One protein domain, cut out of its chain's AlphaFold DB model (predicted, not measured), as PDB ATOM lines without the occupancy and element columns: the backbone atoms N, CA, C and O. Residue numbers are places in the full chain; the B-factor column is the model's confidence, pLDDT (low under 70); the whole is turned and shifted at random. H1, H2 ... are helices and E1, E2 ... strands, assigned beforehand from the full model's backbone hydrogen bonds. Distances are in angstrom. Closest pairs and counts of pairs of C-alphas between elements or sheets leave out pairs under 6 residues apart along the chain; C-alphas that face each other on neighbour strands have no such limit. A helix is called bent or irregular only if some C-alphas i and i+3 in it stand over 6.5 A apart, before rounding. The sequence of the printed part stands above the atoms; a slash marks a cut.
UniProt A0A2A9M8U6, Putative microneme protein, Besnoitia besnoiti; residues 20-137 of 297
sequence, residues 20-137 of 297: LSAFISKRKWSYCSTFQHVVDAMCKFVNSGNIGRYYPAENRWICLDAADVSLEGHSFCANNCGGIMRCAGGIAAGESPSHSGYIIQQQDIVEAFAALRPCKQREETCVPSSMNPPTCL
ATOM      1  N   LEU A  20     120.068 183.124 168.543       83.88
ATOM      2  CA  LEU A  20     121.425 183.644 168.728       83.88
ATOM      3  C   LEU A  20     122.234 182.748 169.678       83.88
ATOM      4  O   LEU A  20     123.376 182.402 169.381       83.88
ATOM      5  N   SER A  21     121.618 182.294 170.773       86.25
ATOM      6  CA  SER A  21     122.252 181.358 171.713       86.25
ATOM      7  C   SER A  21     122.577 180.015 171.051       86.25
ATOM      8  O   SER A  21     123.671 179.472 171.234       86.25
ATOM      9  N   ALA A  22     121.665 179.500 170.220       88.06
ATOM     10  CA  ALA A  22     121.886 178.285 169.439       88.06
ATOM     11  C   ALA A  22     123.006 178.462 168.398       88.06
ATOM     12  O   ALA A  22     123.866 177.589 168.257       88.06
ATOM     13  N   PHE A  23     123.043 179.606 167.706       89.06
ATOM     14  CA  PHE A  23     124.096 179.943 166.747       89.06
ATOM     15  C   PHE A  23     125.481 179.976 167.406       89.06
ATOM     16  O   PHE A  23     126.410 179.328 166.912       89.06
ATOM     17  N   ILE A  24     125.607 180.669 168.544       87.94
ATOM     18  CA  ILE A  24     126.853 180.746 169.320       87.94
ATOM     19  C   ILE A  24     127.275 179.347 169.771       87.94
ATOM     20  O   ILE A  24     128.417 178.947 169.553       87.94
ATOM     21  N   SER A  25     126.346 178.568 170.329       87.12
ATOM     22  CA  SER A  25     126.624 177.211 170.817       87.12
ATOM     23  C   SER A  25     127.111 176.284 169.702       87.12
ATOM     24  O   SER A  25     128.081 175.551 169.890       87.12
ATOM     25  N   LYS A  26     126.494 176.359 168.513       88.69
ATOM     26  CA  LYS A  26     126.886 175.559 167.345       88.69
ATOM     27  C   LYS A  26     128.280 175.927 166.835       88.69
ATOM     28  O   LYS A  26     129.040 175.039 166.459       88.69
ATOM     29  N   ARG A  27     128.625 177.219 166.814       90.62
ATOM     30  CA  ARG A  27     129.921 177.696 166.299       90.62
ATOM     31  C   ARG A  27     131.045 177.669 167.323       90.62
ATOM     32  O   ARG A  27     132.200 177.672 166.909       90.62
ATOM     33  N   LYS A  28     130.747 177.594 168.624       88.88
ATOM     34  CA  LYS A  28     131.758 177.564 169.693       88.88
ATOM     35  C   LYS A  28     132.888 176.586 169.371       88.88
ATOM     36  O   LYS A  28     134.045 176.973 169.423       88.88
ATOM     37  N   TRP A  29     132.570 175.363 168.957       86.19
ATOM     38  CA  TRP A  29     133.572 174.328 168.669       86.19
ATOM     39  C   TRP A  29     134.415 174.589 167.414       86.19
ATOM     40  O   TRP A  29     135.535 174.093 167.309       86.19
ATOM     41  N   SER A  30     133.918 175.401 166.481       92.06
ATOM     42  CA  SER A  30     134.656 175.790 165.277       92.06
ATOM     43  C   SER A  30     135.690 176.887 165.537       92.06
ATOM     44  O   SER A  30     136.650 176.973 164.781       92.06
ATOM     45  N   TYR A  31     135.523 177.710 166.577       91.19
ATOM     46  CA  TYR A  31     136.387 178.878 166.836       91.19
ATOM     47  C   TYR A  31     137.106 178.836 168.190       91.19
ATOM     48  O   TYR A  31     138.153 179.454 168.355       91.19
ATOM     49  N   CYS A  32     136.566 178.125 169.178       90.75
ATOM     50  CA  CYS A  32     137.177 178.004 170.494       90.75
ATOM     51  C   CYS A  32     138.283 176.950 170.445       90.75
ATOM     52  O   CYS A  32     138.015 175.770 170.219       90.75
ATOM     53  N   SER A  33     139.527 177.376 170.650       94.75
ATOM     54  CA  SER A  33     140.665 176.466 170.773       94.75
ATOM     55  C   SER A  33     140.431 175.442 171.887       94.75
ATOM     56  O   SER A  33     140.056 175.807 173.002       94.75
ATOM     57  N   THR A  34     140.731 174.169 171.616       94.44
ATOM     58  CA  THR A  34     140.741 173.121 172.648       94.44
ATOM     59  C   THR A  34     141.707 173.464 173.782       94.44
ATOM     60  O   THR A  34     141.380 173.230 174.940       94.44
ATOM     61  N   PHE A  35     142.852 174.082 173.475       95.88
ATOM     62  CA  PHE A  35     143.816 174.527 174.484       95.88
ATOM     63  C   PHE A  35     143.217 175.607 175.387       95.88
ATOM     64  O   PHE A  35     143.286 175.488 176.605       95.88
ATOM     65  N   GLN A  36     142.554 176.618 174.812       95.56
ATOM     66  CA  GLN A  36     141.885 177.653 175.610       95.56
ATOM     67  C   GLN A  36     140.768 177.056 176.468       95.56
ATOM     68  O   GLN A  36     140.591 177.455 177.615       95.56
ATOM     69  N   HIS A  37     140.043 176.067 175.941       94.12
ATOM     70  CA  HIS A  37     138.989 175.391 176.684       94.12
ATOM     71  C   HIS A  37     139.515 174.656 177.924       94.12
ATOM     72  O   HIS A  37     138.824 174.635 178.939       94.12
ATOM     73  N   VAL A  38     140.730 174.095 177.868       95.06
ATOM     74  CA  VAL A  38     141.394 173.511 179.046       95.06
ATOM     75  C   VAL A  38     141.679 174.595 180.083       95.06
ATOM     76  O   VAL A  38     141.282 174.429 181.233       95.06
ATOM     77  N   VAL A  39     142.280 175.723 179.692       95.25
ATOM     78  CA  VAL A  39     142.561 176.818 180.640       95.25
ATOM     79  C   VAL A  39     141.267 177.351 181.268       95.25
ATOM     80  O   VAL A  39     141.180 177.519 182.482       95.25
ATOM     81  N   ASP A  40     140.225 177.559 180.459       94.88
ATOM     82  CA  ASP A  40     138.916 177.994 180.950       94.88
ATOM     83  C   ASP A  40     138.299 176.965 181.906       94.88
ATOM     84  O   ASP A  40     137.681 177.343 182.898       94.88
ATOM     85  N   ALA A  41     138.455 175.665 181.637       93.62
ATOM     86  CA  ALA A  41     137.975 174.611 182.527       93.62
ATOM     87  C   ALA A  41     138.713 174.628 183.872       93.62
ATOM     88  O   ALA A  41     138.063 174.564 184.911       93.62
ATOM     89  N   MET A  42     140.040 174.794 183.862       93.62
ATOM     90  CA  MET A  42     140.849 174.932 185.079       93.62
ATOM     91  C   MET A  42     140.390 176.122 185.926       93.62
ATOM     92  O   MET A  42     140.199 175.988 187.130       93.62
ATOM     93  N   CYS A  43     140.114 177.263 185.295       93.69
ATOM     94  CA  CYS A  43     139.592 178.429 186.001       93.69
ATOM     95  C   CYS A  43     138.186 178.231 186.562       93.69
ATOM     96  O   CYS A  43     137.898 178.694 187.665       93.69
ATOM     97  N   LYS A  44     137.326 177.499 185.849       93.00
ATOM     98  CA  LYS A  44     135.973 177.181 186.319       93.00
ATOM     99  C   LYS A  44     135.948 176.305 187.565       93.00
ATOM    100  O   LYS A  44     134.987 176.401 188.323       93.00
ATOM    101  N   PHE A  45     136.980 175.488 187.793       89.00
ATOM    102  CA  PHE A  45     137.123 174.742 189.046       89.00
ATOM    103  C   PHE A  45     137.388 175.653 190.249       89.00
ATOM    104  O   PHE A  45     136.997 175.307 191.358       89.00
ATOM    105  N   VAL A  46     138.012 176.816 190.036       86.94
ATOM    106  CA  VAL A  46     138.237 177.817 191.091       86.94
ATOM    107  C   VAL A  46     136.950 178.592 191.367       86.94
ATOM    108  O   VAL A  46     136.521 178.711 192.508       86.94
ATOM    109  N   ASN A  47     136.320 179.109 190.312       86.19
ATOM    110  CA  ASN A  47     135.008 179.746 190.363       86.19
ATOM    111  C   ASN A  47     134.347 179.591 188.992       86.19
ATOM    112  O   ASN A  47     134.951 179.921 187.972       86.19
ATOM    113  N   SER A  48     133.093 179.135 188.953       86.94
ATOM    114  CA  SER A  48     132.355 178.882 187.708       86.94
ATOM    115  C   SER A  48     132.247 180.090 186.764       86.94
ATOM    116  O   SER A  48     132.037 179.898 185.565       86.94
ATOM    117  N   GLY A  49     132.385 181.314 187.290       87.56
ATOM    118  CA  GLY A  49     132.395 182.558 186.516       87.56
ATOM    119  C   GLY A  49     133.744 182.906 185.878       87.56
ATOM    120  O   GLY A  49     133.801 183.812 185.048       87.56
ATOM    121  N   ASN A  50     134.819 182.194 186.222       92.38
ATOM    122  CA  ASN A  50     136.159 182.548 185.780       92.38
ATOM    123  C   ASN A  50     136.480 182.052 184.368       92.38
ATOM    124  O   ASN A  50     136.022 181.001 183.909       92.38
ATOM    125  N   ILE A  51     137.354 182.804 183.704       93.62
ATOM    126  CA  ILE A  51     137.925 182.486 182.396       93.62
ATOM    127  C   ILE A  51     139.450 182.575 182.452       93.62
ATOM    128  O   ILE A  51     140.011 183.394 183.181       93.62
ATOM    129  N   GLY A  52     140.127 181.738 181.670       94.38
ATOM    130  CA  GLY A  52     141.582 181.695 181.639       94.38
ATOM    131  C   GLY A  52     142.156 182.737 180.694       94.38
ATOM    132  O   GLY A  52     141.713 182.844 179.548       94.38
ATOM    133  N   ARG A  53     143.162 183.493 181.127       93.69
ATOM    134  CA  ARG A  53     143.923 184.413 180.271       93.69
ATOM    135  C   ARG A  53     145.406 184.303 180.562       93.69
ATOM    136  O   ARG A  53     145.811 184.054 181.693       93.69
ATOM    137  N   TYR A  54     146.218 184.489 179.535       91.25
ATOM    138  CA  TYR A  54     147.657 184.573 179.697       91.25
ATOM    139  C   TYR A  54     148.051 186.014 180.024       91.25
ATOM    140  O   TYR A  54     147.595 186.956 179.370       91.25
ATOM    141  N   TYR A  55     148.894 186.170 181.040       85.75
ATOM    142  CA  TYR A  55     149.408 187.441 181.525       85.75
ATOM    143  C   TYR A  55     150.897 187.565 181.165       85.75
ATOM    144  O   TYR A  55     151.742 186.965 181.837       85.75
ATOM    145  N   PRO A  56     151.247 188.320 180.100       76.88
ATOM    146  CA  PRO A  56     152.614 188.347 179.580       76.88
ATOM    147  C   PRO A  56     153.641 188.937 180.541       76.88
ATOM    148  O   PRO A  56     154.775 188.472 180.556       76.88
ATOM    149  N   ALA A  57     153.251 189.927 181.352       75.38
ATOM    150  CA  ALA A  57     154.171 190.630 182.248       75.38
ATOM    151  C   ALA A  57     154.852 189.688 183.254       75.38
ATOM    152  O   ALA A  57     155.999 189.908 183.629       75.38
ATOM    153  N   GLU A  58     154.171 188.610 183.643       76.31
ATOM    154  CA  GLU A  58     154.698 187.622 184.583       76.31
ATOM    155  C   GLU A  58     154.781 186.209 183.990       76.31
ATOM    156  O   GLU A  58     154.933 185.239 184.737       76.31
ATOM    157  N   ASN A  59     154.661 186.099 182.660       80.62
ATOM    158  CA  ASN A  59     154.744 184.859 181.888       80.62
ATOM    159  C   ASN A  59     153.923 183.696 182.485       80.62
ATOM    160  O   ASN A  59     154.442 182.599 182.692       80.62
ATOM    161  N   ARG A  60     152.645 183.935 182.804       86.69
ATOM    162  CA  ARG A  60     151.800 182.944 183.493       86.69
ATOM    163  C   ARG A  60     150.338 183.005 183.074       86.69
ATOM    164  O   ARG A  60     149.865 184.016 182.560       86.69
ATOM    165  N   TRP A  61     149.612 181.926 183.340       91.88
ATOM    166  CA  TRP A  61     148.161 181.870 183.180       91.88
ATOM    167  C   TRP A  61     147.447 182.295 184.461       91.88
ATOM    168  O   TRP A  61     147.801 181.869 185.560       91.88
ATOM    169  N   ILE A  62     146.423 183.126 184.307       91.75
ATOM    170  CA  ILE A  62     145.594 183.631 185.397       91.75
ATOM    171  C   ILE A  62     144.119 183.377 185.106       91.75
ATOM    172  O   ILE A  62     143.695 183.297 183.950       91.75
ATOM    173  N   CYS A  63     143.333 183.288 186.169       93.12
ATOM    174  CA  CYS A  63     141.885 183.254 186.103       93.12
ATOM    175  C   CYS A  63     141.324 184.634 186.404       93.12
ATOM    176  O   CYS A  63     141.566 185.196 187.476       93.12
ATOM    177  N   LEU A  64     140.568 185.154 185.443       91.75
ATOM    178  CA  LEU A  64     139.837 186.404 185.574       91.75
ATOM    179  C   LEU A  64     138.365 186.113 185.818       91.75
ATOM    180  O   LEU A  64     137.801 185.239 185.154       91.75
ATOM    181  N   ASP A  65     137.748 186.869 186.719       90.38
ATOM    182  CA  ASP A  65     136.297 186.880 186.844       90.38
ATOM    183  C   ASP A  65     135.706 187.504 185.572       90.38
ATOM    184  O   ASP A  65     136.136 188.569 185.127       90.38
ATOM    185  N   ALA A  66     134.722 186.851 184.951       88.12
ATOM    186  CA  ALA A  66     134.102 187.356 183.731       88.12
ATOM    187  C   ALA A  66     133.419 188.731 183.889       88.12
ATOM    188  O   ALA A  66     133.124 189.348 182.854       88.12
ATOM    189  N   ALA A  67     133.151 189.181 185.121       87.06
ATOM    190  CA  ALA A  67     132.645 190.513 185.450       87.06
ATOM    191  C   ALA A  67     133.720 191.610 185.353       87.06
ATOM    192  O   ALA A  67     133.388 192.736 184.993       87.06
ATOM    193  N   ASP A  68     134.994 191.277 185.583       87.81
ATOM    194  CA  ASP A  68     136.134 192.203 185.448       87.81
ATOM    195  C   ASP A  68     136.654 192.287 183.997       87.81
ATOM    196  O   ASP A  68     137.630 192.977 183.700       87.81
ATOM    197  N   VAL A  69     136.044 191.535 183.078       89.19
ATOM    198  CA  VAL A  69     136.521 191.387 181.702       89.19
ATOM    199  C   VAL A  69     135.645 192.188 180.745       89.19
ATOM    200  O   VAL A  69     134.474 191.859 180.545       89.19
ATOM    201  N   SER A  70     136.237 193.174 180.072       88.94
ATOM    202  CA  SER A  70     135.633 193.934 178.971       88.94
ATOM    203  C   SER A  70     135.983 193.304 177.621       88.94
ATOM    204  O   SER A  70     137.117 192.874 177.400       88.94
ATOM    205  N   LEU A  71     135.018 193.266 176.697       87.62
ATOM    206  CA  LEU A  71     135.199 192.781 175.328       87.62
ATOM    207  C   LEU A  71     136.290 193.569 174.589       87.62
ATOM    208  O   LEU A  71     137.079 192.980 173.850       87.62
ATOM    209  N   GLU A  72     136.335 194.880 174.812       84.19
ATOM    210  CA  GLU A  72     137.300 195.832 174.262       84.19
ATOM    211  C   GLU A  72     138.669 195.747 174.950       84.19
ATOM    212  O   GLU A  72     139.684 196.143 174.371       84.19
ATOM    213  N   GLY A  73     138.704 195.197 176.166       83.06
ATOM    214  CA  GLY A  73     139.923 194.926 176.910       83.06
ATOM    215  C   GLY A  73     140.880 194.010 176.146       83.06
ATOM    216  O   GLY A  73     140.485 193.101 175.408       83.06
ATOM    217  N   HIS A  74     142.176 194.246 176.329       79.62
ATOM    218  CA  HIS A  74     143.219 193.458 175.685       79.62
ATOM    219  C   HIS A  74     143.650 192.303 176.583       79.62
ATOM    220  O   HIS A  74     143.982 192.494 177.749       79.62
ATOM    221  N   SER A  75     143.689 191.097 176.026       87.81
ATOM    222  CA  SER A  75     144.228 189.930 176.713       87.81
ATOM    223  C   SER A  75     144.828 188.933 175.728       87.81
ATOM    224  O   SER A  75     144.829 189.136 174.505       87.81
ATOM    225  N   PHE A  76     145.368 187.855 176.288       92.06
ATOM    226  CA  PHE A  76     145.955 186.769 175.536       92.06
ATOM    227  C   PHE A  76     145.289 185.443 175.909       92.06
ATOM    228  O   PHE A  76     144.969 185.186 177.071       92.06
ATOM    229  N   CYS A  77     145.084 184.608 174.898       93.31
ATOM    230  CA  CYS A  77     144.436 183.306 174.953       93.31
ATOM    231  C   CYS A  77     145.320 182.258 174.270       93.31
ATOM    232  O   CYS A  77     146.288 182.592 173.586       93.31
ATOM    233  N   ALA A  78     144.967 180.984 174.411       93.75
ATOM    234  CA  ALA A  78     145.649 179.898 173.729       93.75
ATOM    235  C   ALA A  78     145.039 179.709 172.336       93.75
ATOM    236  O   ALA A  78     143.834 179.497 172.188       93.75
ATOM    237  N   ASN A  79     145.874 179.752 171.303       92.69
ATOM    238  CA  ASN A  79     145.483 179.374 169.951       92.69
ATOM    239  C   ASN A  79     145.248 177.857 169.857       92.69
ATOM    240  O   ASN A  79     145.471 177.110 170.812       92.69
ATOM    241  N   ASN A  80     144.777 177.372 168.711       93.44
ATOM    242  CA  ASN A  80     144.473 175.952 168.504       93.44
ATOM    243  C   ASN A  80     145.704 175.033 168.341       93.44
ATOM    244  O   ASN A  80     145.537 173.844 168.083       93.44
ATOM    245  N   CYS A  81     146.911 175.558 168.571       91.69
ATOM    246  CA  CYS A  81     148.169 174.823 168.717       91.69
ATOM    247  C   CYS A  81     148.807 174.989 170.113       91.69
ATOM    248  O   CYS A  81     149.945 174.576 170.305       91.69
ATOM    249  N   GLY A  82     148.118 175.622 171.072       90.56
ATOM    250  CA  GLY A  82     148.621 175.846 172.435       90.56
ATOM    251  C   GLY A  82     149.564 177.041 172.590       90.56
ATOM    252  O   GLY A  82     150.010 177.334 173.695       90.56
ATOM    253  N   GLY A  83     149.845 177.766 171.507       87.88
ATOM    254  CA  GLY A  83     150.606 179.010 171.556       87.88
ATOM    255  C   GLY A  83     149.764 180.184 172.057       87.88
ATOM    256  O   GLY A  83     148.538 180.176 171.975       87.88
ATOM    257  N   ILE A  84     150.427 181.230 172.538       87.00
ATOM    258  CA  ILE A  84     149.774 182.452 173.018       87.00
ATOM    259  C   ILE A  84     149.344 183.309 171.814       87.00
ATOM    260  O   ILE A  84     150.126 183.544 170.892       87.00
ATOM    261  N   MET A  85     148.103 183.793 171.812       85.31
ATOM    262  CA  MET A  85     147.568 184.728 170.818       85.31
ATOM    263  C   MET A  85     146.753 185.834 171.475       85.31
ATOM    264  O   MET A  85     146.172 185.624 172.535       85.31
ATOM    265  N   ARG A  86     146.650 187.001 170.832       85.94
ATOM    266  CA  ARG A  86     145.719 188.041 171.292       85.94
ATOM    267  C   ARG A  86     144.281 187.570 171.108       85.94
ATOM    268  O   ARG A  86     143.952 186.937 170.107       85.94
ATOM    269  N   CYS A  87     143.426 187.921 172.053       87.81
ATOM    270  CA  CYS A  87     142.000 187.648 171.990       87.81
ATOM    271  C   CYS A  87     141.208 188.812 172.588       87.81
ATOM    272  O   CYS A  87     141.754 189.662 173.293       87.81
ATOM    273  N   ALA A  88     139.918 188.856 172.262       88.31
ATOM    274  CA  ALA A  88     138.984 189.776 172.893       88.31
ATOM    275  C   ALA A  88     138.668 189.325 174.327       88.31
ATOM    276  O   ALA A  88     138.753 188.134 174.655       88.31
ATOM    277  N   GLY A  89     138.248 190.268 175.168       87.50
ATOM    278  CA  GLY A  89     137.942 189.973 176.560       87.50
ATOM    279  C   GLY A  89     139.184 190.044 177.435       87.50
ATOM    280  O   GLY A  89     139.809 189.008 177.683       87.50
ATOM    281  N   GLY A  90     139.514 191.234 177.929       86.50
ATOM    282  CA  GLY A  90     140.587 191.481 178.893       86.50
ATOM    283  C   GLY A  90     140.224 192.559 179.910       86.50
ATOM    284  O   GLY A  90     139.084 193.012 179.956       86.50
ATOM    285  N   ILE A  91     141.204 192.979 180.706       84.19
ATOM    286  CA  ILE A  91     141.052 194.135 181.598       84.19
ATOM    287  C   ILE A  91     141.121 195.393 180.724       84.19
ATOM    288  O   ILE A  91     141.970 195.475 179.826       84.19
ATOM    289  N   ALA A  92     140.204 196.340 180.922       79.94
ATOM    290  CA  ALA A  92     140.222 197.574 180.149       79.94
ATOM    291  C   ALA A  92     141.459 198.418 180.499       79.94
ATOM    292  O   ALA A  92     142.043 198.312 181.580       79.94
ATOM    293  N   ALA A  93     141.900 199.248 179.555       72.88
ATOM    294  CA  ALA A  93     143.091 200.064 179.749       72.88
ATOM    295  C   ALA A  93     142.896 201.051 180.914       72.88
ATOM    296  O   ALA A  93     141.955 201.839 180.906       72.88
ATOM    297  N   GLY A  94     143.812 201.027 181.886       71.75
ATOM    298  CA  GLY A  94     143.755 201.888 183.072       71.75
ATOM    299  C   GLY A  94     142.859 201.366 184.199       71.75
ATOM    300  O   GLY A  94     142.794 202.002 185.247       71.75
ATOM    301  N   GLU A  95     142.211 200.214 184.019       77.00
ATOM    302  CA  GLU A  95     141.420 199.567 185.065       77.00
ATOM    303  C   GLU A  95     142.240 198.518 185.825       77.00
ATOM    304  O   GLU A  95     143.235 197.982 185.334       77.00
ATOM    305  N   SER A  96     141.811 198.230 187.053       73.81
ATOM    306  CA  SER A  96     142.336 197.138 187.875       73.81
ATOM    307  C   SER A  96     141.219 196.134 188.148       73.81
ATOM    308  O   SER A  96     140.077 196.547 188.364       73.81
ATOM    309  N   PRO A  97     141.520 194.828 188.144       74.94
ATOM    310  CA  PRO A  97     140.511 193.824 188.431       74.94
ATOM    311  C   PRO A  97     140.048 193.964 189.882       74.94
ATOM    312  O   PRO A  97     140.869 194.121 190.785       74.94
ATOM    313  N   SER A  98     138.737 193.915 190.101       69.25
ATOM    314  CA  SER A  98     138.152 194.054 191.441       69.25
ATOM    315  C   SER A  98     137.946 192.700 192.129       69.25
ATOM    316  O   SER A  98     137.933 192.632 193.355       69.25
ATOM    317  N   HIS A  99     137.818 191.621 191.351       68.69
ATOM    318  CA  HIS A  99     137.469 190.274 191.816       68.69
ATOM    319  C   HIS A  99     138.426 189.185 191.302       68.69
ATOM    320  O   HIS A  99     138.400 188.050 191.776       68.69
ATOM    321  N   SER A 100     139.274 189.507 190.326       70.75
ATOM    322  CA  SER A 100     140.189 188.550 189.699       70.75
ATOM    323  C   SER A 100     141.487 188.379 190.487       70.75
ATOM    324  O   SER A 100     142.064 189.355 190.958       70.75
ATOM    325  N   GLY A 101     142.005 187.149 190.571       67.19
ATOM    326  CA  GLY A 101     143.281 186.927 191.260       67.19
ATOM    327  C   GLY A 101     143.656 185.483 191.573       67.19
ATOM    328  O   GLY A 101     144.233 185.242 192.629       67.19
ATOM    329  N   TYR A 102     143.359 184.518 190.695       78.69
ATOM    330  CA  TYR A 102     143.918 183.168 190.846       78.69
ATOM    331  C   TYR A 102     144.979 182.890 189.787       78.69
ATOM    332  O   TYR A 102     144.749 183.085 188.593       78.69
ATOM    333  N   ILE A 103     146.137 182.417 190.234       80.75
ATOM    334  CA  ILE A 103     147.252 182.038 189.373       80.75
ATOM    335  C   ILE A 103     147.163 180.535 189.140       80.75
ATOM    336  O   ILE A 103     147.196 179.755 190.091       80.75
ATOM    337  N   ILE A 104     147.069 180.126 187.876       82.88
ATOM    338  CA  ILE A 104     147.169 178.710 187.533       82.88
ATOM    339  C   ILE A 104     148.640 178.315 187.636       82.88
ATOM    340  O   ILE A 104     149.509 179.004 187.095       82.88
ATOM    341  N   GLN A 105     148.928 177.206 188.317       86.06
ATOM    342  CA  GLN A 105     150.292 176.696 188.392       86.06
ATOM    343  C   GLN A 105     150.784 176.353 186.985       86.06
ATOM    344  O   GLN A 105     150.119 175.651 186.223       86.06
ATOM    345  N   GLN A 106     151.965 176.862 186.630       83.25
ATOM    346  CA  GLN A 106     152.497 176.729 185.272       83.25
ATOM    347  C   GLN A 106     152.667 175.257 184.862       83.25
ATOM    348  O   GLN A 106     152.441 174.919 183.700       83.25
ATOM    349  N   GLN A 107     153.024 174.390 185.814       87.50
ATOM    350  CA  GLN A 107     153.191 172.956 185.585       87.50
ATOM    351  C   GLN A 107     151.889 172.294 185.112       87.50
ATOM    352  O   GLN A 107     151.907 171.568 184.120       87.50
ATOM    353  N   ASP A 108     150.754 172.620 185.738       90.31
ATOM    354  CA  ASP A 108     149.451 172.040 185.396       90.31
ATOM    355  C   ASP A 108     149.053 172.366 183.948       90.31
ATOM    356  O   ASP A 108     148.527 171.521 183.224       90.31
ATOM    357  N   ILE A 109     149.340 173.593 183.494       89.31
ATOM    358  CA  ILE A 109     149.088 174.002 182.107       89.31
ATOM    359  C   ILE A 109     149.995 173.250 181.140       89.31
ATOM    360  O   ILE A 109     149.522 172.789 180.101       89.31
ATOM    361  N   VAL A 110     151.288 173.135 181.456       87.25
ATOM    362  CA  VAL A 110     152.256 172.429 180.605       87.25
ATOM    363  C   VAL A 110     151.837 170.971 180.421       87.25
ATOM    364  O   VAL A 110     151.812 170.485 179.292       87.25
ATOM    365  N   GLU A 111     151.443 170.295 181.499       90.88
ATOM    366  CA  GLU A 111     150.963 168.912 181.454       90.88
ATOM    367  C   GLU A 111     149.658 168.782 180.666       90.88
ATOM    368  O   GLU A 111     149.544 167.935 179.773       90.88
ATOM    369  N   ALA A 112     148.690 169.661 180.928       92.44
ATOM    370  CA  ALA A 112     147.414 169.642 180.229       92.44
ATOM    371  C   ALA A 112     147.571 169.918 178.725       92.44
ATOM    372  O   ALA A 112     146.907 169.286 177.902       92.44
ATOM    373  N   PHE A 113     148.470 170.827 178.342       93.19
ATOM    374  CA  PHE A 113     148.762 171.125 176.940       93.19
ATOM    375  C   PHE A 113     149.523 169.978 176.273       93.19
ATOM    376  O   PHE A 113     149.214 169.643 175.132       93.19
ATOM    377  N   ALA A 114     150.460 169.332 176.974       88.44
ATOM    378  CA  ALA A 114     151.198 168.180 176.458       88.44
ATOM    379  C   ALA A 114     150.292 166.969 176.167       88.44
ATOM    380  O   ALA A 114     150.581 166.179 175.264       88.44
ATOM    381  N   ALA A 115     149.176 166.834 176.893       90.69
ATOM    382  CA  ALA A 115     148.169 165.807 176.634       90.69
ATOM    383  C   ALA A 115     147.378 166.046 175.332       90.69
ATOM    384  O   ALA A 115     146.799 165.109 174.773       90.69
ATOM    385  N   LEU A 116     147.354 167.281 174.819       91.50
ATOM    386  CA  LEU A 116     146.653 167.628 173.588       91.50
ATOM    387  C   LEU A 116     147.546 167.399 172.364       91.50
ATOM    388  O   LEU A 116     148.644 167.935 172.242       91.50
ATOM    389  N   ARG A 117     147.032 166.632 171.398       88.31
ATOM    390  CA  ARG A 117     147.693 166.370 170.112       88.31
ATOM    391  C   ARG A 117     146.861 166.906 168.947       88.31
ATOM    392  O   ARG A 117     146.032 166.169 168.414       88.31
ATOM    393  N   PRO A 118     147.053 168.177 168.551       90.50
ATOM    394  CA  PRO A 118     146.294 168.775 167.453       90.50
ATOM    395  C   PRO A 118     146.636 168.165 166.085       90.50
ATOM    396  O   PRO A 118     145.760 168.068 165.228       90.50
ATOM    397  N   CYS A 119     147.881 167.718 165.893       91.69
ATOM    398  CA  CYS A 119     148.333 167.037 164.681       91.69
ATOM    399  C   CYS A 119     148.494 165.535 164.912       91.69
ATOM    400  O   CYS A 119     148.896 165.096 165.992       91.69
ATOM    401  N   LYS A 120     148.146 164.741 163.894       88.06
ATOM    402  CA  LYS A 120     148.105 163.275 164.004       88.06
ATOM    403  C   LYS A 120     149.478 162.654 163.794       88.06
ATOM    404  O   LYS A 120     149.807 161.673 164.462       88.06
ATOM    405  N   GLN A 121     150.255 163.180 162.850       87.50
ATOM    406  CA  GLN A 121     151.558 162.616 162.518       87.50
ATOM    407  C   GLN A 121     152.648 163.228 163.398       87.50
ATOM    408  O   GLN A 121     152.617 164.413 163.712       87.50
ATOM    409  N   ARG A 122     153.641 162.420 163.784       78.06
ATOM    410  CA  ARG A 122     154.742 162.870 164.656       78.06
ATOM    411  C   ARG A 122     155.636 163.934 164.013       78.06
ATOM    412  O   ARG A 122     156.247 164.708 164.734       78.06
ATOM    413  N   GLU A 123     155.722 163.952 162.686       83.25
ATOM    414  CA  GLU A 123     156.556 164.890 161.917       83.25
ATOM    415  C   GLU A 123     155.810 166.180 161.533       83.25
ATOM    416  O   GLU A 123     156.392 167.097 160.949       83.25
ATOM    417  N   GLU A 124     154.510 166.255 161.830       89.69
ATOM    418  CA  GLU A 124     153.707 167.441 161.570       89.69
ATOM    419  C   GLU A 124     153.861 168.450 162.703       89.69
ATOM    420  O   GLU A 124     153.647 168.168 163.880       89.69
ATOM    421  N   THR A 125     154.180 169.672 162.312       88.62
ATOM    422  CA  THR A 125     154.139 170.852 163.159       88.62
ATOM    423  C   THR A 125     152.759 171.493 163.056       88.62
ATOM    424  O   THR A 125     152.214 171.673 161.960       88.62
ATOM    425  N   CYS A 126     152.196 171.850 164.208       89.75
ATOM    426  CA  CYS A 126     150.931 172.565 164.294       89.75
ATOM    427  C   CYS A 126     151.138 174.044 163.966       89.75
ATOM    428  O   CYS A 126     151.874 174.745 164.658       89.75
ATOM    429  N   VAL A 127     150.463 174.523 162.926       87.69
ATOM    430  CA  VAL A 127     150.409 175.933 162.546       87.69
ATOM    431  C   VAL A 127     149.019 176.471 162.897       87.69
ATOM    432  O   VAL A 127     148.019 175.953 162.379       87.69
ATOM    433  N   PRO A 128     148.928 177.491 163.771       87.62
ATOM    434  CA  PRO A 128     147.645 177.966 164.262       87.62
ATOM    435  C   PRO A 128     146.809 178.600 163.150       87.62
ATOM    436  O   PRO A 128     147.332 179.196 162.207       87.62
ATOM    437  N   SER A 129     145.492 178.495 163.295       86.94
ATOM    438  CA  SER A 129     144.487 179.089 162.407       86.94
ATOM    439  C   SER A 129     143.396 179.780 163.227       86.94
ATOM    440  O   SER A 129     143.246 179.540 164.425       86.94
ATOM    441  N   SER A 130     142.600 180.632 162.580       85.75
ATOM    442  CA  SER A 130     141.461 181.316 163.212       85.75
ATOM    443  C   SER A 130     140.257 180.399 163.476       85.75
ATOM    444  O   SER A 130     139.310 180.803 164.149       85.75
ATOM    445  N   MET A 131     140.279 179.173 162.947       90.44
ATOM    446  CA  MET A 131     139.215 178.177 163.064       90.44
ATOM    447  C   MET A 131     139.802 176.782 163.237       90.44
ATOM    448  O   MET A 131     140.785 176.440 162.587       90.44
ATOM    449  N   ASN A 132     139.179 175.953 164.066       91.06
ATOM    450  CA  ASN A 132     139.545 174.549 164.202       91.06
ATOM    451  C   ASN A 132     139.169 173.739 162.943       91.06
ATOM    452  O   ASN A 132     138.101 173.978 162.371       91.06
ATOM    453  N   PRO A 133     139.968 172.720 162.573       93.50
ATOM    454  CA  PRO A 133     141.256 172.344 163.170       93.50
ATOM    455  C   PRO A 133     142.413 173.275 162.739       93.50
ATOM    456  O   PRO A 133     142.289 173.974 161.731       93.50
ATOM    457  N   PRO A 134     143.545 173.278 163.469       93.31
ATOM    458  CA  PRO A 134     144.770 173.928 163.003       93.31
ATOM    459  C   PRO A 134     145.294 173.297 161.711       93.31
ATOM    460  O   PRO A 134     144.907 172.191 161.326       93.31
ATOM    461  N   THR A 135     146.224 173.986 161.048       91.25
ATOM    462  CA  THR A 135     146.918 173.412 159.889       91.25
ATOM    463  C   THR A 135     148.109 172.588 160.367       91.25
ATOM    464  O   THR A 135     148.970 173.100 161.071       91.25
ATOM    465  N   CYS A 136     148.199 171.331 159.950       91.94
ATOM    466  CA  CYS A 136     149.327 170.455 160.262       91.94
ATOM    467  C   CYS A 136     150.242 170.336 159.041       91.94
ATOM    468  O   CYS A 136     149.792 169.951 157.962       91.94
ATOM    469  N   LEU A 137     151.511 170.726 159.187       89.75
ATOM    470  CA  LEU A 137     152.484 170.776 158.093       89.75
ATOM    471  C   LEU A 137     153.818 170.180 158.532       89.75
ATOM    472  O   LEU A 137     154.263 170.399 159.651       89.75
TER     473      LEU A 137
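What this domain is: This is residues 20 to 137 of the 297 residues of the protein "Putative microneme protein" of Besnoitia besnoiti (UniProt A0A2A9M8U6). A helix, H2, packs on the two-strand hairpin E1 E2 to make the core; a second hairpin, E3 E4, packs on E1, and H3 lies beside H2. Residues 20 to 26 of H1 stick out as an arm, and the small hairpin E5 E6 sits far from the core. The printed part has 118 residues, in the order H1 H2 E1 E2 E3 E4 H3 E5 E6, mixed helices and strands, each two-strand sheet antiparallel. It is compact, with a radius of gyration of the C-alphas of 14.6 A and spans of 45 by 37 by 25 A.

How they stand to each other: H1, residues 20 to 31, is only just irregular, with C-alphas 26 and 29 6.9 A apart. H2, residues 34 to 46, is apart from H1. E1, residues 50 to 55, comes closest to H2 at the C-alphas of Gly 52 and Asp 40, 4.6 A. E2, residues 60 to 65, forms a hairpin with E1, with N 53 and O 62 at 2.9 A. E3, residues 70 to 78, bends by 97 degrees at residue 73; its closest C-alphas to E1 are those of Phe 76 and Tyr 54, 5.0 A. E4, residues 84 to 90, forms a hairpin with E3, with N 77 and O 85 at 2.8 A. H3, residues 106 to 114, only just touches residues 35 to 39 of H2, with 3 pairs of C-alphas within 8 A, the closest Phe 35 and Phe 113 at 6.5 A; the two run opposite ways at a steep tilt of 39 degrees. E5, residues 124 to 127, and E6, residues 135 to 137, form a hairpin, with N 127 and O 135 at 2.8 A. Every O i to N i+4 pair of H3 is within hydrogen-bond range, against 6 of 8 in H1 and 8 of 9 in H2.

Where its parts are: H1 begins at C-alpha 20 (121.425, 183.644, 168.728) and E6 ends at C-alpha 137 (152.484, 170.776, 158.093). H2 is 19.2 A long, E3 18.0 A and E2 16.3 A.

The domain as a whole: The two farthest C-alphas, those of Ser 98 and Glu 123, are 45.4 A apart. The printed part has no cut. The link from E4 to H3, residues 91 to 105, is long. Residues 98, 99 and 101 have pLDDT under 70.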